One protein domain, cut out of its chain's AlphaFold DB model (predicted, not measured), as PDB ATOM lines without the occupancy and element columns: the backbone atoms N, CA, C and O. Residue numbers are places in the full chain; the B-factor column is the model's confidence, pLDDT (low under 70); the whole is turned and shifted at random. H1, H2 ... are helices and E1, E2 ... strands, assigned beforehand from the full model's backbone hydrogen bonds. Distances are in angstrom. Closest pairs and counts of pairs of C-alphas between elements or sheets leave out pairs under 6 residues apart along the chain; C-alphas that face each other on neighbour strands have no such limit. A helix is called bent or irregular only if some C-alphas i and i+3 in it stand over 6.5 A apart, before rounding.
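AT A GLANCE: This is residues 21 to 215 of the 234 residues of an uncharacterized protein of Rhizobium grahamii (UniProt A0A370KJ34). A strongly twisted sheet of five strands runs through the middle, with H1 and H5 over one face and H6 and H8 over the other, as three layers. Beyond its edge strand E4 the helices H4 and H3 cross steeply, and the short H2 sits in a wide loop outside H6. The printed part has 195 residues, with eight named helices and five named strands in the order H1 E1 E2 H2 H3 H4 E3 H5 E4 H6 E5 H7 H8; the mixed sheet runs E1 E2 E5 E3 E4. The class is mixed, helices and strands; the whole is compact, with a radius of gyration of the C-alphas of 16.1 A and spans of 48 by 40 by 30 A.

IN THESE COORDINATES: H1, residues 30 to 41, begins at C-alpha 30 (114.901, 152.837, 34.395) and spans 16.6 A. E1 is 46 to 48, E2 62 to 65 and H2 83 to 88. H3, 104 to 114, spans 15.3 A, and H4, 120 to 131, spans 16.5 A. E3, 137 to 141, precedes H5, 144 to 159, 22.6 A. E4 is 163 to 165, H6 179 to 188, E5 191 to 196, 15.6 A, and H7 198 to 202. H8, 204 to 215, 17.4 A, ends at C-alpha 215 (109.807, 143.892, 51.733). H1 and H5 are irregular: C-alphas 35 and 38 are 7.1 A apart, 145 and 148 8.0 A.

HOW THE PARTS SIT: E1 and E2 are parallel, with N 63 and O 46 at 2.8 A. E2 and E5 are antiparallel, with N 196 and O 62 at 2.7 A. E5 and E3 are parallel, with N 141 and O 193 at 2.8 A, as are E3 and E4, with N 138 and O 163 at 2.9 A. E3, H5, E4 form a strand-helix-strand unit, two parallel neighbours with a helix between; E4, H6, E5 form a split one, with E3 between its strands; both crossovers are right-handed. H1 touches H5 about perpendicular, 76 degrees; the closest C-alphas, Pro 39 and Thr 156, are 6.8 A apart. H6 and H8 are near each other. H4 is on the sheet, its Trp 129 C-alpha 6.0 A from that of Thr 163 in E4. H3 touches H4 at a steep tilt of 55 degrees, opposite ways, closest at C-alphas 113 and 123, 5.2 A. H7 and H8 only just touch, only at the corner, with 3 pairs of C-alphas within 8 A. H2 touches no helix. Every O i to N i+4 pair is within hydrogen-bond range in H2, H3, H4, H6 and H7; H1 has 6 of 8, H5 10 of 12, H8 6 of 8.

THE WHOLE: The farthest C-alphas, Lys 56 and Ala 115, are 49.5 A apart. The printed part has no cut. The links E1 to E2, E2 to H2, H2 to H3 and E4 to H6 are long. Mean pLDDT of the printed part is 76.9; 56 residues are under 70, among them 70 to 107.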
ATOM      1  N   ILE A  21     107.328 157.851  28.830       88.56
ATOM      2  CA  ILE A  21     106.663 158.725  29.784       88.56
ATOM      3  C   ILE A  21     107.625 158.959  30.946       88.56
ATOM      4  O   ILE A  21     108.122 158.002  31.534       88.56
ATOM      5  N   ASP A  22     107.842 160.235  31.266       88.25
ATOM      6  CA  ASP A  22     108.766 160.705  32.309       88.25
ATOM      7  C   ASP A  22     110.241 160.307  32.058       88.25
ATOM      8  O   ASP A  22     110.860 159.657  32.894       88.25
ATOM      9  N   PRO A  23     110.841 160.685  30.909       88.12
ATOM     10  CA  PRO A  23     112.169 160.213  30.490       88.12
ATOM     11  C   PRO A  23     113.315 160.571  31.455       88.12
ATOM     12  O   PRO A  23     114.378 159.962  31.395       88.12
ATOM     13  N   GLU A  24     113.099 161.539  32.345       87.12
ATOM     14  CA  GLU A  24     114.079 161.994  33.336       87.12
ATOM     15  C   GLU A  24     113.998 161.213  34.661       87.12
ATOM     16  O   GLU A  24     114.843 161.388  35.550       87.12
ATOM     17  N   ALA A  25     112.981 160.361  34.829       86.69
ATOM     18  CA  ALA A  25     112.820 159.567  36.035       86.69
ATOM     19  C   ALA A  25     113.931 158.524  36.181       86.69
ATOM     20  O   ALA A  25     114.368 157.870  35.234       86.69
ATOM     21  N   LYS A  26     114.362 158.337  37.430       84.94
ATOM     22  CA  LYS A  26     115.389 157.369  37.821       84.94
ATOM     23  C   LYS A  26     114.756 156.234  38.614       84.94
ATOM     24  O   LYS A  26     113.750 156.427  39.294       84.94
ATOM     25  N   GLY A  27     115.379 155.067  38.561       82.56
ATOM     26  CA  GLY A  27     114.948 153.877  39.284       82.56
ATOM     27  C   GLY A  27     115.793 152.668  38.889       82.56
ATOM     28  O   GLY A  27     116.529 152.757  37.901       82.56
ATOM     29  N   PRO A  28     115.702 151.562  39.642       82.94
ATOM     30  CA  PRO A  28     116.472 150.357  39.352       82.94
ATOM     31  C   PRO A  28     116.168 149.797  37.953       82.94
ATOM     32  O   PRO A  28     117.075 149.352  37.253       82.94
ATOM     33  N   GLU A  29     114.925 149.923  37.490       90.12
ATOM     34  CA  GLU A  29     114.476 149.438  36.183       90.12
ATOM     35  C   GLU A  29     114.580 150.499  35.080       90.12
ATOM     36  O   GLU A  29     114.289 150.194  33.929       90.12
ATOM     37  N   ALA A  30     114.979 151.745  35.374       89.12
ATOM     38  CA  ALA A  30     114.901 152.837  34.395       89.12
ATOM     39  C   ALA A  30     115.737 152.557  33.133       89.12
ATOM     40  O   ALA A  30     115.252 152.746  32.020       89.12
ATOM     41  N   THR A  31     116.961 152.043  33.299       90.31
ATOM     42  CA  THR A  31     117.835 151.662  32.176       90.31
ATOM     43  C   THR A  31     117.238 150.523  31.352       90.31
ATOM     44  O   THR A  31     117.242 150.594  30.124       90.31
ATOM     45  N   LEU A  32     116.700 149.494  32.021       92.88
ATOM     46  CA  LEU A  32     116.030 148.361  31.376       92.88
ATOM     47  C   LEU A  32     114.827 148.846  30.561       92.88
ATOM     48  O   LEU A  32     114.738 148.597  29.365       92.88
ATOM     49  N   LEU A  33     113.919 149.583  31.198       94.12
ATOM     50  CA  LEU A  33     112.693 150.087  30.586       94.12
ATOM     51  C   LEU A  33     112.990 151.004  29.395       94.12
ATOM     52  O   LEU A  33     112.361 150.871  28.347       94.12
ATOM     53  N   LEU A  34     113.981 151.890  29.520       93.81
ATOM     54  CA  LEU A  34     114.389 152.768  28.428       93.81
ATOM     55  C   LEU A  34     114.907 151.976  27.216       93.81
ATOM     56  O   LEU A  34     114.546 152.297  26.086       93.81
ATOM     57  N   ALA A  35     115.700 150.922  27.441       91.75
ATOM     58  CA  ALA A  35     116.192 150.056  26.368       91.75
ATOM     59  C   ALA A  35     115.059 149.305  25.641       91.75
ATOM     60  O   ALA A  35     115.178 148.998  24.456       91.75
ATOM     61  N   LEU A  36     113.940 149.054  26.327       93.25
ATOM     62  CA  LEU A  36     112.785 148.335  25.785       93.25
ATOM     63  C   LEU A  36     111.781 149.225  25.053       93.25
ATOM     64  O   LEU A  36     110.914 148.701  24.360       93.25
ATOM     65  N   ALA A  37     111.885 150.551  25.162       93.06
ATOM     66  CA  ALA A  37     110.903 151.457  24.572       93.06
ATOM     67  C   ALA A  37     110.756 151.261  23.053       93.06
ATOM     68  O   ALA A  37     109.644 151.125  22.553       93.06
ATOM     69  N   ALA A  38     111.872 151.188  22.325       91.69
ATOM     70  CA  ALA A  38     111.858 151.016  20.874       91.69
ATOM     71  C   ALA A  38     111.261 149.670  20.405       91.69
ATOM     72  O   ALA A  38     110.397 149.696  19.526       91.69
ATOM     73  N   PRO A  39     111.668 148.497  20.934       92.81
ATOM     74  CA  PRO A  39     111.062 147.236  20.507       92.81
ATOM     75  C   PRO A  39     109.592 147.101  20.940       92.81
ATOM     76  O   PRO A  39     108.782 146.602  20.164       92.81
ATOM     77  N   LEU A  40     109.207 147.607  22.118       93.19
ATOM     78  CA  LEU A  40     107.819 147.531  22.600       93.19
ATOM     79  C   LEU A  40     106.841 148.420  21.818       93.19
ATOM     80  O   LEU A  40     105.652 148.097  21.727       93.19
ATOM     81  N   ASP A  41     107.328 149.486  21.186       90.50
ATOM     82  CA  ASP A  41     106.519 150.336  20.306       90.50
ATOM     83  C   ASP A  41     105.884 149.558  19.151       90.50
ATOM     84  O   ASP A  41     104.742 149.808  18.765       90.50
ATOM     85  N   GLN A  42     106.604 148.560  18.626       89.56
ATOM     86  CA  GLN A  42     106.129 147.706  17.533       89.56
ATOM     87  C   GLN A  42     104.879 146.910  17.935       89.56
ATOM     88  O   GLN A  42     104.090 146.512  17.078       89.56
ATOM     89  N   HIS A  43     104.673 146.742  19.242       91.69
ATOM     90  CA  HIS A  43     103.521 146.088  19.854       91.69
ATOM     91  C   HIS A  43     102.498 147.090  20.418       91.69
ATOM     92  O   HIS A  43     101.502 146.695  21.023       91.69
ATOM     93  N   GLY A  44     102.710 148.396  20.221       92.56
ATOM     94  CA  GLY A  44     101.837 149.450  20.735       92.56
ATOM     95  C   GLY A  44     101.876 149.592  22.258       92.56
ATOM     96  O   GLY A  44     100.880 150.025  22.846       92.56
ATOM     97  N   ILE A  45     102.994 149.217  22.886       94.31
ATOM     98  CA  ILE A  45     103.201 149.276  24.333       94.31
ATOM     99  C   ILE A  45     104.144 150.438  24.641       94.31
ATOM    100  O   ILE A  45     105.297 150.444  24.217       94.31
ATOM    101  N   ASP A  46     103.650 151.427  25.386       94.88
ATOM    102  CA  ASP A  46     104.476 152.559  25.820       94.88
ATOM    103  C   ASP A  46     105.330 152.166  27.038       94.88
ATOM    104  O   ASP A  46     105.058 151.177  27.722       94.88
ATOM    105  N   VAL A  47     106.337 152.972  27.373       94.62
ATOM    106  CA  VAL A  47     107.164 152.763  28.569       94.62
ATOM    107  C   VAL A  47     106.979 153.930  29.527       94.62
ATOM    108  O   VAL A  47     107.023 155.086  29.121       94.62
ATOM    109  N   VAL A  48     106.800 153.642  30.814       93.75
ATOM    110  CA  VAL A  48     106.804 154.659  31.870       93.75
ATOM    111  C   VAL A  48     108.039 154.473  32.728       93.75
ATOM    112  O   VAL A  48     108.192 153.442  33.385       93.75
ATOM    113  N   LEU A  49     108.892 155.491  32.767       90.56
ATOM    114  CA  LEU A  49     109.939 155.573  33.773       90.56
ATOM    115  C   LEU A  49     109.337 156.217  35.037       90.56
ATOM    116  O   LEU A  49     108.441 157.055  34.970       90.56
ATOM    117  N   GLY A  50     109.766 155.785  36.223       86.69
ATOM    118  CA  GLY A  50     109.248 156.318  37.487       86.69
ATOM    119  C   GLY A  50     107.870 155.780  37.900       86.69
ATOM    120  O   GLY A  50     107.591 154.582  37.837       86.69
ATOM    121  N   LYS A  51     107.005 156.654  38.434       87.81
ATOM    122  CA  LYS A  51     105.760 156.245  39.117       87.81
ATOM    123  C   LYS A  51     104.585 156.126  38.150       87.81
ATOM    124  O   LYS A  51     103.822 157.078  37.988       87.81
ATOM    125  N   ALA A  52     104.359 154.930  37.604       87.62
ATOM    126  CA  ALA A  52     103.271 154.634  36.662       87.62
ATOM    127  C   ALA A  52     101.914 155.264  37.038       87.62
ATOM    128  O   ALA A  52     101.266 155.925  36.216       87.62
ATOM    129  N   ARG A  53     101.486 155.125  38.302       84.69
ATOM    130  CA  ARG A  53     100.169 155.612  38.765       84.69
ATOM    131  C   ARG A  53     100.039 157.138  38.804       84.69
ATOM    132  O   ARG A  53      98.909 157.626  38.788       84.69
ATOM    133  N   SER A  54     101.143 157.883  38.788       86.31
ATOM    134  CA  SER A  54     101.138 159.350  38.696       86.31
ATOM    135  C   SER A  54     100.698 159.853  37.317       86.31
ATOM    136  O   SER A  54     100.266 160.997  37.187       86.31
ATOM    137  N   HIS A  55     100.745 158.996  36.292       87.81
ATOM    138  CA  HIS A  55     100.358 159.337  34.926       87.81
ATOM    139  C   HIS A  55      98.986 158.749  34.589       87.81
ATOM    140  O   HIS A  55      98.702 157.572  34.847       87.81
ATOM    141  N   LYS A  56      98.113 159.554  33.971       87.50
ATOM    142  CA  LYS A  56      96.820 159.073  33.451       87.50
ATOM    143  C   LYS A  56      97.052 158.007  32.376       87.50
ATOM    144  O   LYS A  56      98.016 158.101  31.622       87.50
ATOM    145  N   LEU A  57      96.190 156.992  32.320       87.06
ATOM    146  CA  LEU A  57      96.207 156.012  31.229       87.06
ATOM    147  C   LEU A  57      95.752 156.691  29.935       87.06
ATOM    148  O   LEU A  57      94.739 157.388  29.936       87.06
ATOM    149  N   ALA A  58      96.491 156.468  28.850       79.88
ATOM    150  CA  ALA A  58      96.214 157.031  27.526       79.88
ATOM    151  C   ALA A  58      95.617 155.993  26.551       79.88
ATOM    152  O   ALA A  58      95.702 156.149  25.339       79.88
ATOM    153  N   GLY A  59      95.026 154.912  27.073       82.25
ATOM    154  CA  GLY A  59      94.366 153.864  26.282       82.25
ATOM    155  C   GLY A  59      95.285 152.750  25.767       82.25
ATOM    156  O   GLY A  59      94.789 151.655  25.522       82.25
ATOM    157  N   LYS A  60      96.600 152.980  25.669       89.06
ATOM    158  CA  LYS A  60      97.596 151.933  25.386       89.06
ATOM    159  C   LYS A  60      98.067 151.230  26.671       89.06
ATOM    160  O   LYS A  60      98.145 151.895  27.713       89.06
ATOM    161  N   PRO A  61      98.390 149.921  26.624       93.62
ATOM    162  CA  PRO A  61      99.167 149.266  27.671       93.62
ATOM    163  C   PRO A  61     100.534 149.930  27.809       93.62
ATOM    164  O   PRO A  61     101.085 150.439  26.832       93.62
ATOM    165  N   ARG A  62     101.081 149.925  29.022       94.75
ATOM    166  CA  ARG A  62     102.395 150.511  29.283       94.75
ATOM    167  C   ARG A  62     103.220 149.600  30.161       94.75
ATOM    168  O   ARG A  62     102.673 149.012  31.086       94.75
ATOM    169  N   LEU A  63     104.514 149.511  29.914       95.12
ATOM    170  CA  LEU A  63     105.432 148.804  30.792       95.12
ATOM    171  C   LEU A  63     106.046 149.778  31.798       95.12
ATOM    172  O   LEU A  63     106.464 150.874  31.428       95.12
ATOM    173  N   ALA A  64     106.088 149.393  33.069       94.06
ATOM    174  CA  ALA A  64     106.662 150.209  34.132       94.06
ATOM    175  C   ALA A  64     107.340 149.347  35.201       94.06
ATOM    176  O   ALA A  64     107.131 148.135  35.257       94.06
ATOM    177  N   ALA A  65     108.107 149.983  36.084       91.75
ATOM    178  CA  ALA A  65     108.606 149.344  37.297       91.75
ATOM    179  C   ALA A  65     107.441 149.008  38.236       91.75
ATOM    180  O   ALA A  65     106.538 149.835  38.433       91.75
ATOM    181  N   LEU A  66     107.469 147.818  38.839       88.50
ATOM    182  CA  LEU A  66     106.447 147.404  39.798       88.50
ATOM    183  C   LEU A  66     106.459 148.305  41.054       88.50
ATOM    184  O   LEU A  66     105.389 148.688  41.536       88.50
ATOM    185  N   SER A  67     107.628 148.800  41.476       82.44
ATOM    186  CA  SER A  67     107.783 149.747  42.599       82.44
ATOM    187  C   SER A  67     107.086 151.088  42.365       82.44
ATOM    188  O   SER A  67     106.686 151.787  43.303       82.44
ATOM    189  N   GLY A  68     106.871 151.461  41.100       76.88
ATOM    190  CA  GLY A  68     106.100 152.640  40.707       76.88
ATOM    191  C   GLY A  68     104.591 152.507  40.959       76.88
ATOM    192  O   GLY A  68     103.847 153.491  40.829       76.88
ATOM    193  N   TYR A  69     104.117 151.314  41.330       75.69
ATOM    194  CA  TYR A  69     102.713 150.959  41.508       75.69
ATOM    195  C   TYR A  69     102.262 151.083  42.978       75.69
ATOM    196  O   TYR A  69     101.893 150.121  43.642       75.69
ATOM    197  N   GLN A  70     102.263 152.309  43.513       63.03
ATOM    198  CA  GLN A  70     101.947 152.551  44.931       63.03
ATOM    199  C   GLN A  70     100.523 152.126  45.356       63.03
ATOM    200  O   GLN A  70      99.551 152.227  44.592       63.03
ATOM    201  N   ARG A  71     100.407 151.736  46.637       58.22
ATOM    202  CA  ARG A  71      99.171 151.363  47.352       58.22
ATOM    203  C   ARG A  71      98.041 152.379  47.149       58.22
ATOM    204  O   ARG A  71      98.200 153.574  47.389       58.22
ATOM    205  N   GLY A  72      96.851 151.894  46.793       51.44
ATOM    206  CA  GLY A  72      95.627 152.657  47.052       51.44
ATOM    207  C   GLY A  72      95.344 152.662  48.557       51.44
ATOM    208  O   GLY A  72      95.556 151.650  49.213       51.44
ATOM    209  N   LYS A  73      94.841 153.770  49.117       44.06
ATOM    210  CA  LYS A  73      94.513 153.914  50.556       44.06
ATOM    211  C   LYS A  73      93.428 152.954  51.086       44.06
ATOM    212  O   LYS A  73      93.052 153.067  52.247       44.06
ATOM    213  N   LYS A  74      92.877 152.057  50.264       45.31
ATOM    214  CA  LYS A  74      91.868 151.103  50.722       45.31
ATOM    215  C   LYS A  74      92.561 149.866  51.264       45.31
ATOM    216  O   LYS A  74      93.189 149.132  50.507       45.31
ATOM    217  N   ASP A  75      92.400 149.693  52.574       42.72
ATOM    218  CA  ASP A  75      92.463 148.423  53.284       42.72
ATOM    219  C   ASP A  75      92.083 147.280  52.345       42.72
ATOM    220  O   ASP A  75      90.996 147.288  51.758       42.72
ATOM    221  N   TRP A  76      92.987 146.315  52.203       45.59
ATOM    222  CA  TRP A  76      92.845 145.112  51.378       45.59
ATOM    223  C   TRP A  76      91.829 144.127  51.968       45.59
ATOM    224  O   TRP A  76      92.100 142.931  51.997       45.59
ATOM    225  N   GLY A  77      90.711 144.666  52.481       38.53
ATOM    226  CA  GLY A  77      89.611 144.036  53.198       38.53
ATOM    227  C   GLY A  77      89.819 142.556  53.392       38.53
ATOM    228  O   GLY A  77      89.453 141.789  52.516       38.53
ATOM    229  N   ASP A  78      90.442 142.185  54.510       41.25
ATOM    230  CA  ASP A  78      90.497 140.802  54.964       41.25
ATOM    231  C   ASP A  78      90.819 139.810  53.820       41.25
ATOM    232  O   ASP A  78      90.105 138.824  53.622       41.25
ATOM    233  N   PHE A  79      91.888 140.068  53.045       45.53
ATOM    234  CA  PHE A  79      92.541 139.088  52.161       45.53
ATOM    235  C   PHE A  79      93.105 137.943  53.031       45.53
ATOM    236  O   PHE A  79      94.306 137.721  53.178       45.53
ATOM    237  N   ARG A  80      92.201 137.231  53.708       44.03
ATOM    238  CA  ARG A  80      92.463 136.110  54.594       44.03
ATOM    239  C   ARG A  80      93.115 135.036  53.740       44.03
ATOM    240  O   ARG A  80      92.680 134.783  52.615       44.03
ATOM    241  N   LYS A  81      94.114 134.362  54.309       43.59
ATOM    242  CA  LYS A  81      94.914 133.261  53.738       43.59
ATOM    243  C   LYS A  81      94.167 132.171  52.926       43.59
ATOM    244  O   LYS A  81      94.835 131.324  52.357       43.59
ATOM    245  N   GLY A  82      92.835 132.138  52.869       39.50
ATOM    246  CA  GLY A  82      92.068 131.218  52.018       39.50
ATOM    247  C   GLY A  82      91.526 131.832  50.719       39.50
ATOM    248  O   GLY A  82      91.484 131.152  49.700       39.50
ATOM    249  N   GLN A  83      91.133 133.113  50.703       46.78
ATOM    250  CA  GLN A  83      90.497 133.708  49.514       46.78
ATOM    251  C   GLN A  83      91.490 133.949  48.373       46.78
ATOM    252  O   GLN A  83      91.118 133.878  47.202       46.78
ATOM    253  N   TRP A  84      92.766 134.150  48.702       52.91
ATOM    254  CA  TRP A  84      93.817 134.293  47.700       52.91
ATOM    255  C   TRP A  84      94.091 132.983  46.954       52.91
ATOM    256  O   TRP A  84      94.259 133.025  45.745       52.91
ATOM    257  N   GLN A  85      94.083 131.821  47.625       50.44
ATOM    258  CA  GLN A  85      94.321 130.522  46.972       50.44
ATOM    259  C   GLN A  85      93.243 130.246  45.934       50.44
ATOM    260  O   GLN A  85      93.517 129.723  44.860       50.44
ATOM    261  N   VAL A  86      92.013 130.652  46.244       52.94
ATOM    262  CA  VAL A  86      90.867 130.549  45.344       52.94
ATOM    263  C   VAL A  86      90.989 131.530  44.177       52.94
ATOM    264  O   VAL A  86      90.611 131.187  43.067       52.94
ATOM    265  N   ALA A  87      91.509 132.738  44.396       55.75
ATOM    266  CA  ALA A  87      91.707 133.713  43.325       55.75
ATOM    267  C   ALA A  87      92.898 133.337  42.415       55.75
ATOM    268  O   ALA A  87      92.788 133.376  41.191       55.75
ATOM    269  N   PHE A  88      94.001 132.868  43.002       55.38
ATOM    270  CA  PHE A  88      95.163 132.344  42.289       55.38
ATOM    271  C   PHE A  88      94.801 131.087  41.485       55.38
ATOM    272  O   PHE A  88      95.009 131.054  40.281       55.38
ATOM    273  N   SER A  89      94.129 130.098  42.088       56.34
ATOM    274  CA  SER A  89      93.657 128.882  41.384       56.34
ATOM    275  C   SER A  89      92.513 129.114  40.388       56.34
ATOM    276  O   SER A  89      92.004 128.169  39.791       56.34
ATOM    277  N   LYS A  90      92.065 130.360  40.225       54.50
ATOM    278  CA  LYS A  90      91.143 130.781  39.164       54.50
ATOM    279  C   LYS A  90      91.826 131.675  38.126       54.50
ATOM    280  O   LYS A  90      91.137 132.192  37.253       54.50
ATOM    281  N   GLY A  91      93.134 131.914  38.252       47.94
ATOM    282  CA  GLY A  91      93.890 132.831  37.398       47.94
ATOM    283  C   GLY A  91      93.447 134.295  37.504       47.94
ATOM    284  O   GLY A  91      93.797 135.102  36.647       47.94
ATOM    285  N   THR A  92      92.662 134.668  38.524       49.81
ATOM    286  CA  THR A  92      92.114 136.028  38.650       49.81
ATOM    287  C   THR A  92      93.082 137.000  39.318       49.81
ATOM    288  O   THR A  92      92.926 138.210  39.155       49.81
ATOM    289  N   VAL A  93      94.091 136.498  40.042       46.97
ATOM    290  CA  VAL A  93      95.170 137.288  40.660       46.97
ATOM    291  C   VAL A  93      96.495 136.505  40.683       46.97
ATOM    292  O   VAL A  93      96.471 135.287  40.843       46.97
ATOM    293  N   GLY A  94      97.638 137.199  40.594       44.41
ATOM    294  CA  GLY A  94      98.998 136.636  40.720       44.41
ATOM    295  C   GLY A  94      99.594 136.661  42.141       44.41
ATOM    296  O   GLY A  94     100.791 136.455  42.312       44.41
ATOM    297  N   VAL A  95      98.769 136.899  43.172       47.69
ATOM    298  CA  VAL A  95      99.207 137.225  44.548       47.69
ATOM    299  C   VAL A  95     100.178 136.199  45.143       47.69
ATOM    300  O   VAL A  95      99.859 135.017  45.278       47.69
ATOM    301  N   LEU A  96     101.318 136.713  45.601       50.22
ATOM    302  CA  LEU A  96     102.409 136.003  46.260       50.22
ATOM    303  C   LEU A  96     102.184 135.856  47.773       50.22
ATOM    304  O   LEU A  96     101.738 136.781  48.439       50.22
ATOM    305  N   PHE A  97     102.612 134.743  48.361       43.31
ATOM    306  CA  PHE A  97     103.133 134.756  49.729       43.31
ATOM    307  C   PHE A  97     104.616 134.442  49.605       43.31
ATOM    308  O   PHE A  97     104.963 133.355  49.152       43.31
ATOM    309  N   ALA A  98     105.482 135.386  49.979       40.56
ATOM    310  CA  ALA A  98     106.911 135.125  50.079       40.56
ATOM    311  C   ALA A  98     107.127 134.019  51.125       40.56
ATOM    312  O   ALA A  98     107.006 134.241  52.333       40.56
ATOM    313  N   THR A  99     107.362 132.796  50.659       38.06
ATOM    314  CA  THR A  99     107.901 131.714  51.477       38.06
ATOM    315  C   THR A  99     109.414 131.882  51.583       38.06
ATOM    316  O   THR A  99     110.015 132.634  50.824       38.06
ATOM    317  N   LYS A 100     110.002 131.252  52.606       35.62
ATOM    318  CA  LYS A 100     111.398 131.413  53.045       35.62
ATOM    319  C   LYS A 100     112.409 131.528  51.882       35.62
ATOM    320  O   LYS A 100     112.231 130.855  50.876       35.62
ATOM    321  N   PRO A 101     113.517 132.275  52.061       44.12
ATOM    322  CA  PRO A 101     114.520 132.569  51.023       44.12
ATOM    323  C   PRO A 101     115.328 131.361  50.502       44.12
ATOM    324  O   PRO A 101     116.310 131.552  49.790       44.12
ATOM    325  N   VAL A 102     114.958 130.126  50.849       48.84
ATOM    326  CA  VAL A 102     115.610 128.919  50.332       48.84
ATOM    327  C   VAL A 102     114.753 128.398  49.176       48.84
ATOM    328  O   VAL A 102     113.600 128.048  49.431       48.84
ATOM    329  N   PRO A 103     115.265 128.355  47.930       58.03
ATOM    330  CA  PRO A 103     114.506 127.938  46.752       58.03
ATOM    331  C   PRO A 103     114.334 126.409  46.698       58.03
ATOM    332  O   PRO A 103     114.793 125.741  45.770       58.03
ATOM    333  N   GLU A 104     113.736 125.830  47.739       63.94
ATOM    334  CA  GLU A 104     113.527 124.385  47.861       63.94
ATOM    335  C   GLU A 104     112.562 123.880  46.777       63.94
ATOM    336  O   GLU A 104     112.741 122.776  46.259       63.94
ATOM    337  N   ASN A 105     111.576 124.692  46.370       65.00
ATOM    338  CA  ASN A 105     110.582 124.279  45.378       65.00
ATOM    339  C   ASN A 105     111.151 124.306  43.954       65.00
ATOM    340  O   ASN A 105     110.931 123.358  43.200       65.00
ATOM    341  N   LEU A 106     111.921 125.336  43.582       64.69
ATOM    342  CA  LEU A 106     112.618 125.385  42.291       64.69
ATOM    343  C   LEU A 106     113.671 124.274  42.165       64.69
ATOM    344  O   LEU A 106     113.793 123.671  41.098       64.69
ATOM    345  N   ALA A 107     114.398 123.963  43.244       68.88
ATOM    346  CA  ALA A 107     115.338 122.842  43.263       68.88
ATOM    347  C   ALA A 107     114.619 121.492  43.080       68.88
ATOM    348  O   ALA A 107     115.018 120.697  42.230       68.88
ATOM    349  N   THR A 108     113.506 121.277  43.789       72.81
ATOM    350  CA  THR A 108     112.678 120.066  43.645       72.81
ATOM    351  C   THR A 108     112.137 119.925  42.218       72.81
ATOM    352  O   THR A 108     112.264 118.865  41.608       72.81
ATOM    353  N   GLN A 109     111.601 121.004  41.632       66.00
ATOM    354  CA  GLN A 109     111.131 120.982  40.242       66.00
ATOM    355  C   GLN A 109     112.257 120.676  39.256       66.00
ATOM    356  O   GLN A 109     112.047 119.953  38.283       66.00
ATOM    357  N   LYS A 110     113.465 121.195  39.498       73.19
ATOM    358  CA  LYS A 110     114.629 120.867  38.678       73.19
ATOM    359  C   LYS A 110     114.939 119.369  38.724       73.19
ATOM    360  O   LYS A 110     115.157 118.783  37.667       73.19
ATOM    361  N   GLU A 111     114.921 118.747  39.899       73.19
ATOM    362  CA  GLU A 111     115.142 117.301  40.042       73.19
ATOM    363  C   GLU A 111     114.067 116.475  39.317       73.19
ATOM    364  O   GLU A 111     114.391 115.532  38.594       73.19
ATOM    365  N   GLU A 112     112.790 116.856  39.431       73.69
ATOM    366  CA  GLU A 112     111.690 116.217  38.692       73.69
ATOM    367  C   GLU A 112     111.869 116.338  37.172       73.69
ATOM    368  O   GLU A 112     111.635 115.386  36.418       73.69
ATOM    369  N   CYS A 113     112.322 117.503  36.721       72.44
ATOM    370  CA  CYS A 113     112.606 117.784  35.325       72.44
ATOM    371  C   CYS A 113     113.810 117.013  34.787       72.44
ATOM    372  O   CYS A 113     113.763 116.515  33.662       72.44
ATOM    373  N   ASP A 114     114.874 116.876  35.573       74.12
ATOM    374  CA  ASP A 114     116.047 116.075  35.217       74.12
ATOM    375  C   ASP A 114     115.717 114.570  35.214       74.12
ATOM    376  O   ASP A 114     116.268 113.812  34.416       74.12
ATOM    377  N   ALA A 115     114.722 114.148  36.002       75.44
ATOM    378  CA  ALA A 115     114.130 112.812  35.946       75.44
ATOM    379  C   ALA A 115     113.108 112.612  34.800       75.44
ATOM    380  O   ALA A 115     112.495 111.545  34.724       75.44
ATOM    381  N   ASN A 116     112.911 113.603  33.916       72.31
ATOM    382  CA  ASN A 116     111.922 113.609  32.823       72.31
ATOM    383  C   ASN A 116     110.466 113.381  33.277       72.31
ATOM    384  O   ASN A 116     109.670 112.784  32.550       72.31
ATOM    385  N   LYS A 117     110.105 113.841  34.480       69.94
ATOM    386  CA  LYS A 117     108.744 113.710  35.037       69.94
ATOM    387  C   LYS A 117     107.879 114.964  34.872       69.94
ATOM    388  O   LYS A 117     106.693 114.913  35.179       69.94
ATOM    389  N   GLY A 118     108.454 116.069  34.399       63.66
ATOM    390  CA  GLY A 118     107.760 117.343  34.204       63.66
ATOM    391  C   GLY A 118     107.368 117.623  32.751       63.66
ATOM    392  O   GLY A 118     107.870 117.007  31.809       63.66
ATOM    393  N   GLU A 119     106.479 118.599  32.559       69.62
ATOM    394  CA  GLU A 119     106.174 119.130  31.228       69.62
ATOM    395  C   GLU A 119     107.402 119.846  30.648       69.62
ATOM    396  O   GLU A 119     108.021 120.675  31.320       69.62
ATOM    397  N   LYS A 120     107.737 119.568  29.381       75.69
ATOM    398  CA  LYS A 120     108.973 120.048  28.742       75.69
ATOM    399  C   LYS A 120     109.187 121.560  28.896       75.69
ATOM    400  O   LYS A 120     110.257 121.969  29.327       75.69
ATOM    401  N   HIS A 121     108.178 122.385  28.609       70.75
ATOM    402  CA  HIS A 121     108.304 123.846  28.703       70.75
ATOM    403  C   HIS A 121     108.487 124.348  30.142       70.75
ATOM    404  O   HIS A 121     109.181 125.339  30.340       70.75
ATOM    405  N   ILE A 122     107.918 123.669  31.149       71.56
ATOM    406  CA  ILE A 122     108.149 124.005  32.567       71.56
ATOM    407  C   ILE A 122     109.605 123.710  32.913       71.56
ATOM    408  O   ILE A 122     110.285 124.535  33.514       71.56
ATOM    409  N   CYS A 123     110.100 122.553  32.485       74.75
ATOM    410  CA  CYS A 123     111.476 122.152  32.726       74.75
ATOM    411  C   CYS A 123     112.493 123.049  32.032       74.75
ATOM    412  O   CYS A 123     113.523 123.378  32.622       74.75
ATOM    413  N   ASP A 124     112.194 123.480  30.810       81.50
ATOM    414  CA  ASP A 124     113.026 124.424  30.077       81.50
ATOM    415  C   ASP A 124     113.064 125.783  30.801       81.50
ATOM    416  O   ASP A 124     114.153 126.319  31.020       81.50
ATOM    417  N   PHE A 125     111.919 126.281  31.294       84.50
ATOM    418  CA  PHE A 125     111.874 127.492  32.122       84.50
ATOM    419  C   PHE A 125     112.687 127.343  33.415       84.50
ATOM    420  O   PHE A 125     113.543 128.180  33.688       84.50
ATOM    421  N   VAL A 126     112.455 126.290  34.209       80.31
ATOM    422  CA  VAL A 126     113.116 126.106  35.517       80.31
ATOM    423  C   VAL A 126     114.633 126.050  35.348       80.31
ATOM    424  O   VAL A 126     115.368 126.708  36.087       80.31
ATOM    425  N   ARG A 127     115.117 125.320  34.336       82.25
ATOM    426  CA  ARG A 127     116.548 125.276  34.009       82.25
ATOM    427  C   ARG A 127     117.068 126.647  33.578       82.25
ATOM    428  O   ARG A 127     118.119 127.055  34.070       82.25
ATOM    429  N   SER A 128     116.348 127.360  32.709       86.19
ATOM    430  CA  SER A 128     116.738 128.708  32.270       86.19
ATOM    431  C   SER A 128     116.820 129.681  33.446       86.19
ATOM    432  O   SER A 128     117.823 130.373  33.608       86.19
ATOM    433  N   TRP A 129     115.812 129.682  34.320       87.31
ATOM    434  CA  TRP A 129     115.734 130.562  35.483       87.31
ATOM    435  C   TRP A 129     116.901 130.337  36.442       87.31
ATOM    436  O   TRP A 129     117.603 131.283  36.798       87.31
ATOM    437  N   ILE A 130     117.152 129.077  36.814       84.25
ATOM    438  CA  ILE A 130     118.232 128.708  37.739       84.25
ATOM    439  C   ILE A 130     119.606 129.079  37.164       84.25
ATOM    440  O   ILE A 130     120.451 129.585  37.902       84.25
ATOM    441  N   ASN A 131     119.814 128.881  35.859       86.94
ATOM    442  CA  ASN A 131     121.091 129.164  35.200       86.94
ATOM    443  C   ASN A 131     121.307 130.653  34.874       86.94
ATOM    444  O   ASN A 131     122.449 131.069  34.692       86.94
ATOM    445  N   SER A 132     120.239 131.450  34.803       85.12
ATOM    446  CA  SER A 132     120.324 132.896  34.557       85.12
ATOM    447  C   SER A 132     120.852 133.632  35.782       85.12
ATOM    448  O   SER A 132     120.572 133.239  36.917       85.12
ATOM    449  N   LYS A 133     121.566 134.741  35.583       88.12
ATOM    450  CA  LYS A 133     121.956 135.626  36.693       88.12
ATOM    451  C   LYS A 133     120.737 136.395  37.210       88.12
ATOM    452  O   LYS A 133     119.818 136.644  36.437       88.12
ATOM    453  N   PRO A 134     120.731 136.870  38.472       84.94
ATOM    454  CA  PRO A 134     119.637 137.697  38.987       84.94
ATOM    455  C   PRO A 134     119.268 138.876  38.072       84.94
ATOM    456  O   PRO A 134     118.099 139.047  37.758       84.94
ATOM    457  N   ALA A 135     120.255 139.610  37.544       86.19
ATOM    458  CA  ALA A 135     120.035 140.735  36.621       86.19
ATOM    459  C   ALA A 135     119.425 140.344  35.254       86.19
ATOM    460  O   ALA A 135     118.999 141.206  34.497       86.19
ATOM    461  N   GLU A 136     119.388 139.054  34.919       91.25
ATOM    462  CA  GLU A 136     118.788 138.522  33.687       91.25
ATOM    463  C   GLU A 136     117.384 137.941  33.952       91.25
ATOM    464  O   GLU A 136     116.700 137.514  33.024       91.25
ATOM    465  N   ARG A 137     116.935 137.912  35.214       92.31
ATOM    466  CA  ARG A 137     115.651 137.344  35.638       92.31
ATOM    467  C   ARG A 137     114.615 138.438  35.836       92.31
ATOM    468  O   ARG A 137     114.801 139.330  36.668       92.31
ATOM    469  N   ILE A 138     113.499 138.321  35.128       93.25
ATOM    470  CA  ILE A 138     112.411 139.296  35.167       93.25
ATOM    471  C   ILE A 138     111.131 138.638  35.666       93.25
ATOM    472  O   ILE A 138     110.680 137.630  35.121       93.25
ATOM    473  N   PHE A 139     110.505 139.255  36.663       92.75
ATOM    474  CA  PHE A 139     109.130 138.965  37.043       92.75
ATOM    475  C   PHE A 139     108.191 139.984  36.384       92.75
ATOM    476  O   PHE A 139     108.286 141.181  36.668       92.75
ATOM    477  N   LEU A 140     107.284 139.516  35.519       94.06
ATOM    478  CA  LEU A 140     106.282 140.359  34.864       94.06
ATOM    479  C   LEU A 140     104.916 140.208  35.547       94.06
ATOM    480  O   LEU A 140     104.245 139.183  35.417       94.06
ATOM    481  N   ALA A 141     104.486 141.264  36.232       91.00
ATOM    482  CA  ALA A 141     103.164 141.389  36.832       91.00
ATOM    483  C   ALA A 141     102.129 141.876  35.802       91.00
ATOM    484  O   ALA A 141     102.317 142.897  35.135       91.00
ATOM    485  N   PHE A 142     101.003 141.172  35.682       90.69
ATOM    486  CA  PHE A 142      99.899 141.538  34.788       90.69
ATOM    487  C   PHE A 142      98.588 140.869  35.233       90.69
ATOM    488  O   PHE A 142      98.575 140.035  36.138       90.69
ATOM    489  N   THR A 143      97.459 141.227  34.618       86.25
ATOM    490  CA  THR A 143      96.177 140.533  34.846       86.25
ATOM    491  C   THR A 143      95.839 139.604  33.686       86.25
ATOM    492  O   THR A 143      96.277 139.839  32.565       86.25
ATOM    493  N   ALA A 144      94.990 138.593  33.896       83.00
ATOM    494  CA  ALA A 144      94.578 137.684  32.819       83.00
ATOM    495  C   ALA A 144      94.007 138.410  31.582       83.00
ATOM    496  O   ALA A 144      94.238 137.987  30.449       83.00
ATOM    497  N   SER A 145      93.313 139.543  31.765       87.19
ATOM    498  CA  SER A 145      92.815 140.353  30.643       87.19
ATOM    499  C   SER A 145      93.918 140.989  29.800       87.19
ATOM    500  O   SER A 145      93.670 141.280  28.632       87.19
ATOM    501  N   ASP A 146      95.113 141.162  30.361       89.31
ATOM    502  CA  ASP A 146      96.265 141.767  29.695       89.31
ATOM    503  C   ASP A 146      97.212 140.719  29.074       89.31
ATOM    504  O   ASP A 146      98.290 141.073  28.605       89.31
ATOM    505  N   PHE A 147      96.822 139.434  29.046       89.62
ATOM    506  CA  PHE A 147      97.692 138.322  28.639       89.62
ATOM    507  C   PHE A 147      98.396 138.537  27.294       89.62
ATOM    508  O   PHE A 147      99.590 138.291  27.202       89.62
ATOM    509  N   GLN A 148      97.688 139.014  26.264       92.19
ATOM    510  CA  GLN A 148      98.296 139.201  24.942       92.19
ATOM    511  C   GLN A 148      99.455 140.204  24.988       92.19
ATOM    512  O   GLN A 148     100.539 139.917  24.498       92.19
ATOM    513  N   ALA A 149      99.242 141.352  25.633       93.19
ATOM    514  CA  ALA A 149     100.280 142.364  25.776       93.19
ATOM    515  C   ALA A 149     101.415 141.882  26.699       93.19
ATOM    516  O   ALA A 149     102.572 142.208  26.464       93.19
ATOM    517  N   ALA A 150     101.113 141.066  27.714       93.38
ATOM    518  CA  ALA A 150     102.138 140.452  28.553       93.38
ATOM    519  C   ALA A 150     102.989 139.426  27.786       93.38
ATOM    520  O   ALA A 150     104.197 139.365  27.994       93.38
ATOM    521  N   ASP A 151     102.390 138.653  26.876       92.81
ATOM    522  CA  ASP A 151     103.112 137.721  26.005       92.81
ATOM    523  C   ASP A 151     104.001 138.458  24.990       92.81
ATOM    524  O   ASP A 151     105.138 138.045  24.763       92.81
ATOM    525  N   ASP A 152     103.531 139.582  24.443       94.75
ATOM    526  CA  ASP A 152     104.332 140.438  23.559       94.75
ATOM    527  C   ASP A 152     105.538 141.044  24.306       94.75
ATOM    528  O   ASP A 152     106.664 141.016  23.803       94.75
ATOM    529  N   VAL A 153     105.341 141.504  25.549       95.19
ATOM    530  CA  VAL A 153     106.435 141.968  26.427       95.19
ATOM    531  C   VAL A 153     107.403 140.831  26.745       95.19
ATOM    532  O   VAL A 153     108.614 141.020  26.657       95.19
ATOM    533  N   ARG A 154     106.887 139.649  27.101       95.19
ATOM    534  CA  ARG A 154     107.691 138.464  27.419       95.19
ATOM    535  C   ARG A 154     108.611 138.099  26.259       95.19
ATOM    536  O   ARG A 154     109.811 137.994  26.469       95.19
ATOM    537  N   LYS A 155     108.065 137.964  25.048       94.94
ATOM    538  CA  LYS A 155     108.845 137.667  23.835       94.94
ATOM    539  C   LYS A 155     109.896 138.737  23.569       94.94
ATOM    540  O   LYS A 155     111.056 138.405  23.375       94.94
ATOM    541  N   THR A 156     109.509 140.011  23.656       94.75
ATOM    542  CA  THR A 156     110.439 141.136  23.478       94.75
ATOM    543  C   THR A 156     111.632 141.048  24.430       94.75
ATOM    544  O   THR A 156     112.769 141.257  24.027       94.75
ATOM    545  N   LEU A 157     111.385 140.731  25.699       95.50
ATOM    546  CA  LEU A 157     112.418 140.576  26.722       95.50
ATOM    547  C   LEU A 157     113.276 139.321  26.514       95.50
ATOM    548  O   LEU A 157     114.496 139.383  26.650       95.50
ATOM    549  N   GLU A 158     112.664 138.190  26.168       94.81
ATOM    550  CA  GLU A 158     113.381 136.948  25.852       94.81
ATOM    551  C   GLU A 158     114.310 137.130  24.641       94.81
ATOM    552  O   GLU A 158     115.457 136.683  24.677       94.81
ATOM    553  N   ASP A 159     113.881 137.886  23.625       94.56
ATOM    554  CA  ASP A 159     114.705 138.256  22.466       94.56
ATOM    555  C   ASP A 159     115.901 139.152  22.845       94.56
ATOM    556  O   ASP A 159     116.899 139.200  22.126       94.56
ATOM    557  N   GLN A 160     115.834 139.846  23.988       93.12
ATOM    558  CA  GLN A 160     116.953 140.601  24.570       93.12
ATOM    559  C   GLN A 160     117.819 139.757  25.529       93.12
ATOM    560  O   GLN A 160     118.767 140.277  26.117       93.12
ATOM    561  N   GLY A 161     117.528 138.460  25.679       93.69
ATOM    562  CA  GLY A 161     118.307 137.526  26.496       93.69
ATOM    563  C   GLY A 161     117.883 137.430  27.963       93.69
ATOM    564  O   GLY A 161     118.616 136.851  28.763       93.69
ATOM    565  N   TYR A 162     116.721 137.975  28.336       95.25
ATOM    566  CA  TYR A 162     116.179 137.820  29.687       95.25
ATOM    567  C   TYR A 162     115.419 136.499  29.841       95.25
ATOM    568  O   TYR A 162     114.723 136.058  28.930       95.25
ATOM    569  N   THR A 163     115.465 135.903  31.035       93.44
ATOM    570  CA  THR A 163     114.502 134.862  31.419       93.44
ATOM    571  C   THR A 163     113.332 135.523  32.134       93.44
ATOM    572  O   THR A 163     113.481 136.075  33.228       93.44
ATOM    573  N   VAL A 164     112.151 135.451  31.524       93.62
ATOM    574  CA  VAL A 164     110.946 136.121  32.016       93.62
ATOM    575  C   VAL A 164     109.983 135.106  32.605       93.62
ATOM    576  O   VAL A 164     109.630 134.113  31.971       93.62
ATOM    577  N   PHE A 165     109.504 135.377  33.813       90.19
ATOM    578  CA  PHE A 165     108.400 134.632  34.390       90.19
ATOM    579  C   PHE A 165     107.069 135.338  34.132       90.19
ATOM    580  O   PHE A 165     106.874 136.494  34.516       90.19
ATOM    581  N   VAL A 166     106.133 134.591  33.547       86.81
ATOM    582  CA  VAL A 166     104.707 134.922  33.472       86.81
ATOM    583  C   VAL A 166     103.914 133.801  34.131       86.81
ATOM    584  O   VAL A 166     104.171 132.625  33.884       86.81
ATOM    585  N   PHE A 167     102.942 134.134  34.978       76.50
ATOM    586  CA  PHE A 167     102.220 133.115  35.748       76.50
ATOM    587  C   PHE A 167     101.162 132.354  34.927       76.50
ATOM    588  O   PHE A 167     100.796 131.241  35.299       76.50
ATOM    589  N   LEU A 168     100.690 132.916  33.806       76.38
ATOM    590  CA  LEU A 168      99.702 132.301  32.909       76.38
ATOM    591  C   LEU A 168     100.358 131.780  31.628       76.38
ATOM    592  O   LEU A 168     101.202 132.454  31.048       76.38
ATOM    593  N   LYS A 169      99.902 130.616  31.154       72.62
ATOM    594  CA  LYS A 169     100.227 130.068  29.822       72.62
ATOM    595  C   LYS A 169      99.318 130.606  28.709       72.62
ATOM    596  O   LYS A 169      99.711 130.630  27.549       72.62
ATOM    597  N   GLY A 170      98.116 131.053  29.075       74.62
ATOM    598  CA  GLY A 170      97.083 131.535  28.163       74.62
ATOM    599  C   GLY A 170      96.055 132.408  28.884       74.62
ATOM    600  O   GLY A 170      95.892 132.318  30.100       74.62
ATOM    601  N   ARG A 171      95.315 133.235  28.132       70.38
ATOM    602  CA  ARG A 171      94.328 134.208  28.661       70.38
ATOM    603  C   ARG A 171      93.267 133.603  29.592       70.38
ATOM    604  O   ARG A 171      92.802 134.286  30.497       70.38
ATOM    605  N   ASN A 172      92.875 132.354  29.353       73.38
ATOM    606  CA  ASN A 172      91.864 131.629  30.134       73.38
ATOM    607  C   ASN A 172      92.433 130.343  30.749       73.38
ATOM    608  O   ASN A 172      91.682 129.424  31.075       73.38
ATOM    609  N   GLU A 173      93.757 130.244  30.835       70.69
ATOM    610  CA  GLU A 173      94.414 129.081  31.411       70.69
ATOM    611  C   GLU A 173      94.642 129.271  32.903       70.69
ATOM    612  O   GLU A 173      94.704 130.388  33.419       70.69
ATOM    613  N   GLN A 174      94.769 128.149  33.600       66.88
ATOM    614  CA  GLN A 174      95.188 128.166  34.990       66.88
ATOM    615  C   GLN A 174      96.667 128.544  35.093       66.88
ATOM    616  O   GLN A 174      97.433 128.264  34.162       66.88
ATOM    617  N   PRO A 175      97.099 129.141  36.218       67.06
ATOM    618  CA  PRO A 175      98.514 129.318  36.463       67.06
ATOM    619  C   PRO A 175      99.237 127.978  36.384       67.06
ATOM    620  O   PRO A 175      98.782 126.977  36.938       67.06
ATOM    621  N   TRP A 176     100.365 127.953  35.683       69.75
ATOM    622  CA  TRP A 176     101.132 126.719  35.512       69.75
ATOM    623  C   TRP A 176     102.044 126.419  36.702       69.75
ATOM    624  O   TRP A 176     102.486 125.287  36.870       69.75
ATOM    625  N   ALA A 177     102.307 127.430  37.528       67.75
ATOM    626  CA  ALA A 177     103.079 127.329  38.752       67.75
ATOM    627  C   ALA A 177     102.164 127.497  39.967       67.75
ATOM    628  O   ALA A 177     101.261 128.334  39.976       67.75
ATOM    629  N   GLY A 178     102.424 126.727  41.024       64.31
ATOM    630  CA  GLY A 178     101.816 126.962  42.330       64.31
ATOM    631  C   GLY A 178     102.407 128.200  43.008       64.31
ATOM    632  O   GLY A 178     103.534 128.601  42.727       64.31
ATOM    633  N   ALA A 179     101.677 128.778  43.958       62.16
ATOM    634  CA  ALA A 179     102.048 130.041  44.601       62.16
ATOM    635  C   ALA A 179     103.420 130.046  45.302       62.16
ATOM    636  O   ALA A 179     104.059 131.090  45.357       62.16
ATOM    637  N   ALA A 180     103.890 128.898  45.805       61.94
ATOM    638  CA  ALA A 180     105.226 128.783  46.398       61.94
ATOM    639  C   ALA A 180     106.338 129.034  45.363       61.94
ATOM    640  O   ALA A 180     107.269 129.788  45.623       61.94
ATOM    641  N   VAL A 181     106.190 128.475  44.158       68.00
ATOM    642  CA  VAL A 181     107.138 128.662  43.048       68.00
ATOM    643  C   VAL A 181     107.103 130.105  42.559       68.00
ATOM    644  O   VAL A 181     108.151 130.707  42.366       68.00
ATOM    645  N   VAL A 182     105.906 130.692  42.430       71.38
ATOM    646  CA  VAL A 182     105.763 132.122  42.102       71.38
ATOM    647  C   VAL A 182     106.476 132.983  43.153       71.38
ATOM    648  O   VAL A 182     107.194 133.910  42.791       71.38
ATOM    649  N   GLY A 183     106.344 132.622  44.436       66.56
ATOM    650  CA  GLY A 183     107.057 133.209  45.575       66.56
ATOM    651  C   GLY A 183     108.570 133.240  45.396       66.56
ATOM    652  O   GLY A 183     109.192 134.295  45.510       66.56
ATOM    653  N   GLU A 184     109.157 132.086  45.093       70.06
ATOM    654  CA  GLU A 184     110.602 131.940  44.900       70.06
ATOM    655  C   GLU A 184     111.105 132.671  43.656       70.06
ATOM    656  O   GLU A 184     112.135 133.342  43.709       70.06
ATOM    657  N   VAL A 185     110.377 132.593  42.541       81.00
ATOM    658  CA  VAL A 185     110.697 133.353  41.327       81.00
ATOM    659  C   VAL A 185     110.680 134.846  41.639       81.00
ATOM    660  O   VAL A 185     111.650 135.537  41.350       81.00
ATOM    661  N   PHE A 186     109.631 135.356  42.284       83.00
ATOM    662  CA  PHE A 186     109.559 136.769  42.643       83.00
ATOM    663  C   PHE A 186     110.722 137.189  43.547       83.00
ATOM    664  O   PHE A 186     111.350 138.207  43.291       83.00
ATOM    665  N   ALA A 187     111.065 136.391  44.560       77.31
ATOM    666  CA  ALA A 187     112.175 136.696  45.463       77.31
ATOM    667  C   ALA A 187     113.561 136.626  44.792       77.31
ATOM    668  O   ALA A 187     114.507 137.240  45.280       77.31
ATOM    669  N   THR A 188     113.702 135.863  43.705       81.12
ATOM    670  CA  THR A 188     114.990 135.624  43.026       81.12
ATOM    671  C   THR A 188     115.142 136.365  41.697       81.12
ATOM    672  O   THR A 188     116.196 136.245  41.059       81.12
ATOM    673  N   ALA A 189     114.120 137.114  41.279       87.50
ATOM    674  CA  ALA A 189     114.165 138.015  40.135       87.50
ATOM    675  C   ALA A 189     115.005 139.256  40.467       87.50
ATOM    676  O   ALA A 189     114.909 139.794  41.568       87.50
ATOM    677  N   GLY A 190     115.824 139.718  39.520       87.94
ATOM    678  CA  GLY A 190     116.561 140.977  39.663       87.94
ATOM    679  C   GLY A 190     115.772 142.196  39.202       87.94
ATOM    680  O   GLY A 190     116.159 143.314  39.528       87.94
ATOM    681  N   HIS A 191     114.682 141.985  38.459       90.69
ATOM    682  CA  HIS A 191     113.794 143.043  37.994       90.69
ATOM    683  C   HIS A 191     112.328 142.662  38.184       90.69
ATOM    684  O   HIS A 191     111.899 141.563  37.806       90.69
ATOM    685  N   HIS A 192     111.546 143.618  38.683       91.12
ATOM    686  CA  HIS A 192     110.101 143.507  38.842       91.12
ATOM    687  C   HIS A 192     109.420 144.585  38.012       91.12
ATOM    688  O   HIS A 192     109.544 145.784  38.264       91.12
ATOM    689  N   ILE A 193     108.689 144.155  36.994       93.62
ATOM    690  CA  ILE A 193     108.005 145.051  36.064       93.62
ATOM    691  C   ILE A 193     106.522 144.719  36.016       93.62
ATOM    692  O   ILE A 193     106.099 143.602  36.310       93.62
ATOM    693  N   VAL A 194     105.720 145.703  35.637       93.25
ATOM    694  CA  VAL A 194     104.267 145.598  35.575       93.25
ATOM    695  C   VAL A 194     103.744 146.130  34.255       93.25
ATOM    696  O   VAL A 194     104.194 147.164  33.757       93.25
ATOM    697  N   LEU A 195     102.744 145.441  33.715       93.88
ATOM    698  CA  LEU A 195     101.942 145.947  32.613       93.88
ATOM    699  C   LEU A 195     100.832 146.864  33.163       93.88
ATOM    700  O   LEU A 195      99.803 146.410  33.660       93.88
ATOM    701  N   ASP A 196     101.054 148.176  33.104       93.00
ATOM    702  CA  ASP A 196     100.147 149.223  33.580       93.00
ATOM    703  C   ASP A 196      98.970 149.428  32.614       93.00
ATOM    704  O   ASP A 196      99.042 150.180  31.637       93.00
ATOM    705  N   THR A 197      97.854 148.770  32.924       92.19
ATOM    706  CA  THR A 197      96.566 148.904  32.232       92.19
ATOM    707  C   THR A 197      95.452 149.308  33.200       92.19
ATOM    708  O   THR A 197      95.620 149.328  34.422       92.19
ATOM    709  N   ALA A 198      94.260 149.609  32.676       89.06
ATOM    710  CA  ALA A 198      93.090 149.863  33.519       89.06
ATOM    711  C   ALA A 198      92.756 148.658  34.420       89.06
ATOM    712  O   ALA A 198      92.413 148.846  35.589       89.06
ATOM    713  N   ALA A 199      92.916 147.436  33.898       86.69
ATOM    714  CA  ALA A 199      92.699 146.205  34.649       86.69
ATOM    715  C   ALA A 199      93.753 146.035  35.749       86.69
ATOM    716  O   ALA A 199      93.397 145.854  36.914       86.69
ATOM    717  N   ALA A 200      95.039 146.203  35.422       86.38
ATOM    718  CA  ALA A 200      96.116 146.140  36.405       86.38
ATOM    719  C   ALA A 200      95.955 147.194  37.511       86.38
ATOM    720  O   ALA A 200      96.177 146.904  38.683       86.38
ATOM    721  N   ARG A 201      95.514 148.420  37.187       86.44
ATOM    722  CA  ARG A 201      95.269 149.475  38.192       86.44
ATOM    723  C   ARG A 201      94.126 149.148  39.144       86.44
ATOM    724  O   ARG A 201      94.143 149.656  40.266       86.44
ATOM    725  N   GLY A 202      93.142 148.372  38.697       79.62
ATOM    726  CA  GLY A 202      92.033 147.882  39.516       79.62
ATOM    727  C   GLY A 202      92.321 146.552  40.217       79.62
ATOM    728  O   GLY A 202      91.527 146.132  41.057       79.62
ATOM    729  N   SER A 203      93.434 145.889  39.891       77.88
ATOM    730  CA  SER A 203      93.758 144.558  40.396       77.88
ATOM    731  C   SER A 203      94.320 144.609  41.808       77.88
ATOM    732  O   SER A 203      95.335 145.256  42.075       77.88
ATOM    733  N   ALA A 204      93.690 143.853  42.707       72.50
ATOM    734  CA  ALA A 204      94.233 143.631  44.038       72.50
ATOM    735  C   ALA A 204      95.530 142.818  44.018       72.50
ATOM    736  O   ALA A 204      96.370 143.004  44.890       72.50
ATOM    737  N   GLY A 205      95.713 141.961  43.007       70.38
ATOM    738  CA  GLY A 205      96.915 141.144  42.884       70.38
ATOM    739  C   GLY A 205      98.158 141.959  42.578       70.38
ATOM    740  O   GLY A 205      99.092 141.971  43.372       70.38
ATOM    741  N   VAL A 206      98.104 142.733  41.496       75.38
ATOM    742  CA  VAL A 206      99.216 143.588  41.054       75.38
ATOM    743  C   VAL A 206      99.614 144.588  42.141       75.38
ATOM    744  O   VAL A 206     100.788 144.828  42.405       75.38
ATOM    745  N   ALA A 207      98.628 145.168  42.820       74.06
ATOM    746  CA  ALA A 207      98.889 146.122  43.886       74.06
ATOM    747  C   ALA A 207      99.413 145.472  45.182       74.06
ATOM    748  O   ALA A 207     100.099 146.139  45.958       74.06
ATOM    749  N   PHE A 208      99.107 144.194  45.424       70.38
ATOM    750  CA  PHE A 208      99.729 143.424  46.495       70.38
ATOM    751  C   PHE A 208     101.186 143.086  46.155       70.38
ATOM    752  O   PHE A 208     102.057 143.332  46.987       70.38
ATOM    753  N   GLU A 209     101.462 142.599  44.941       71.62
ATOM    754  CA  GLU A 209     102.815 142.294  44.444       71.62
ATOM    755  C   GLU A 209     103.737 143.516  44.573       71.62
ATOM    756  O   GLU A 209     104.816 143.416  45.154       71.62
ATOM    757  N   ALA A 210     103.257 144.698  44.175       75.94
ATOM    758  CA  ALA A 210     103.979 145.959  44.355       75.94
ATOM    759  C   ALA A 210     104.279 146.304  45.822       75.94
ATOM    760  O   ALA A 210     105.261 146.976  46.115       75.94
ATOM    761  N   SER A 211     103.462 145.837  46.770       69.50
ATOM    762  CA  SER A 211     103.730 146.030  48.202       69.50
ATOM    763  C   SER A 211     104.711 145.017  48.791       69.50
ATOM    764  O   SER A 211     105.257 145.256  49.867       69.50
ATOM    765  N   CYS A 212     104.923 143.884  48.118       65.44
ATOM    766  CA  CYS A 212     105.942 142.916  48.507       65.44
ATOM    767  C   CYS A 212     107.342 143.375  48.111       65.44
ATOM    768  O   CYS A 212     108.291 143.005  48.790       65.44
ATOM    769  N   GLU A 213     107.472 144.193  47.068       62.56
ATOM    770  CA  GLU A 213     108.759 144.745  46.644       62.56
ATOM    771  C   GLU A 213     109.417 145.569  47.758       62.56
ATOM    772  O   GLU A 213     110.585 145.346  48.045       62.56
ATOM    773  N   ASP A 214     108.648 146.383  48.497       56.59
ATOM    774  CA  ASP A 214     109.119 147.112  49.692       56.59
ATOM    775  C   ASP A 214     109.729 146.182  50.766       56.59
ATOM    776  O   ASP A 214     110.575 146.600  51.555       56.59
ATOM    777  N   LEU A 215     109.303 144.914  50.808       51.69
ATOM    778  CA  LEU A 215     109.807 143.892  51.733       51.69
ATOM    779  C   LEU A 215     111.014 143.122  51.172       51.69
ATOM    780  O   LEU A 215     111.657 142.391  51.923       51.69
TER     781      LEU A 215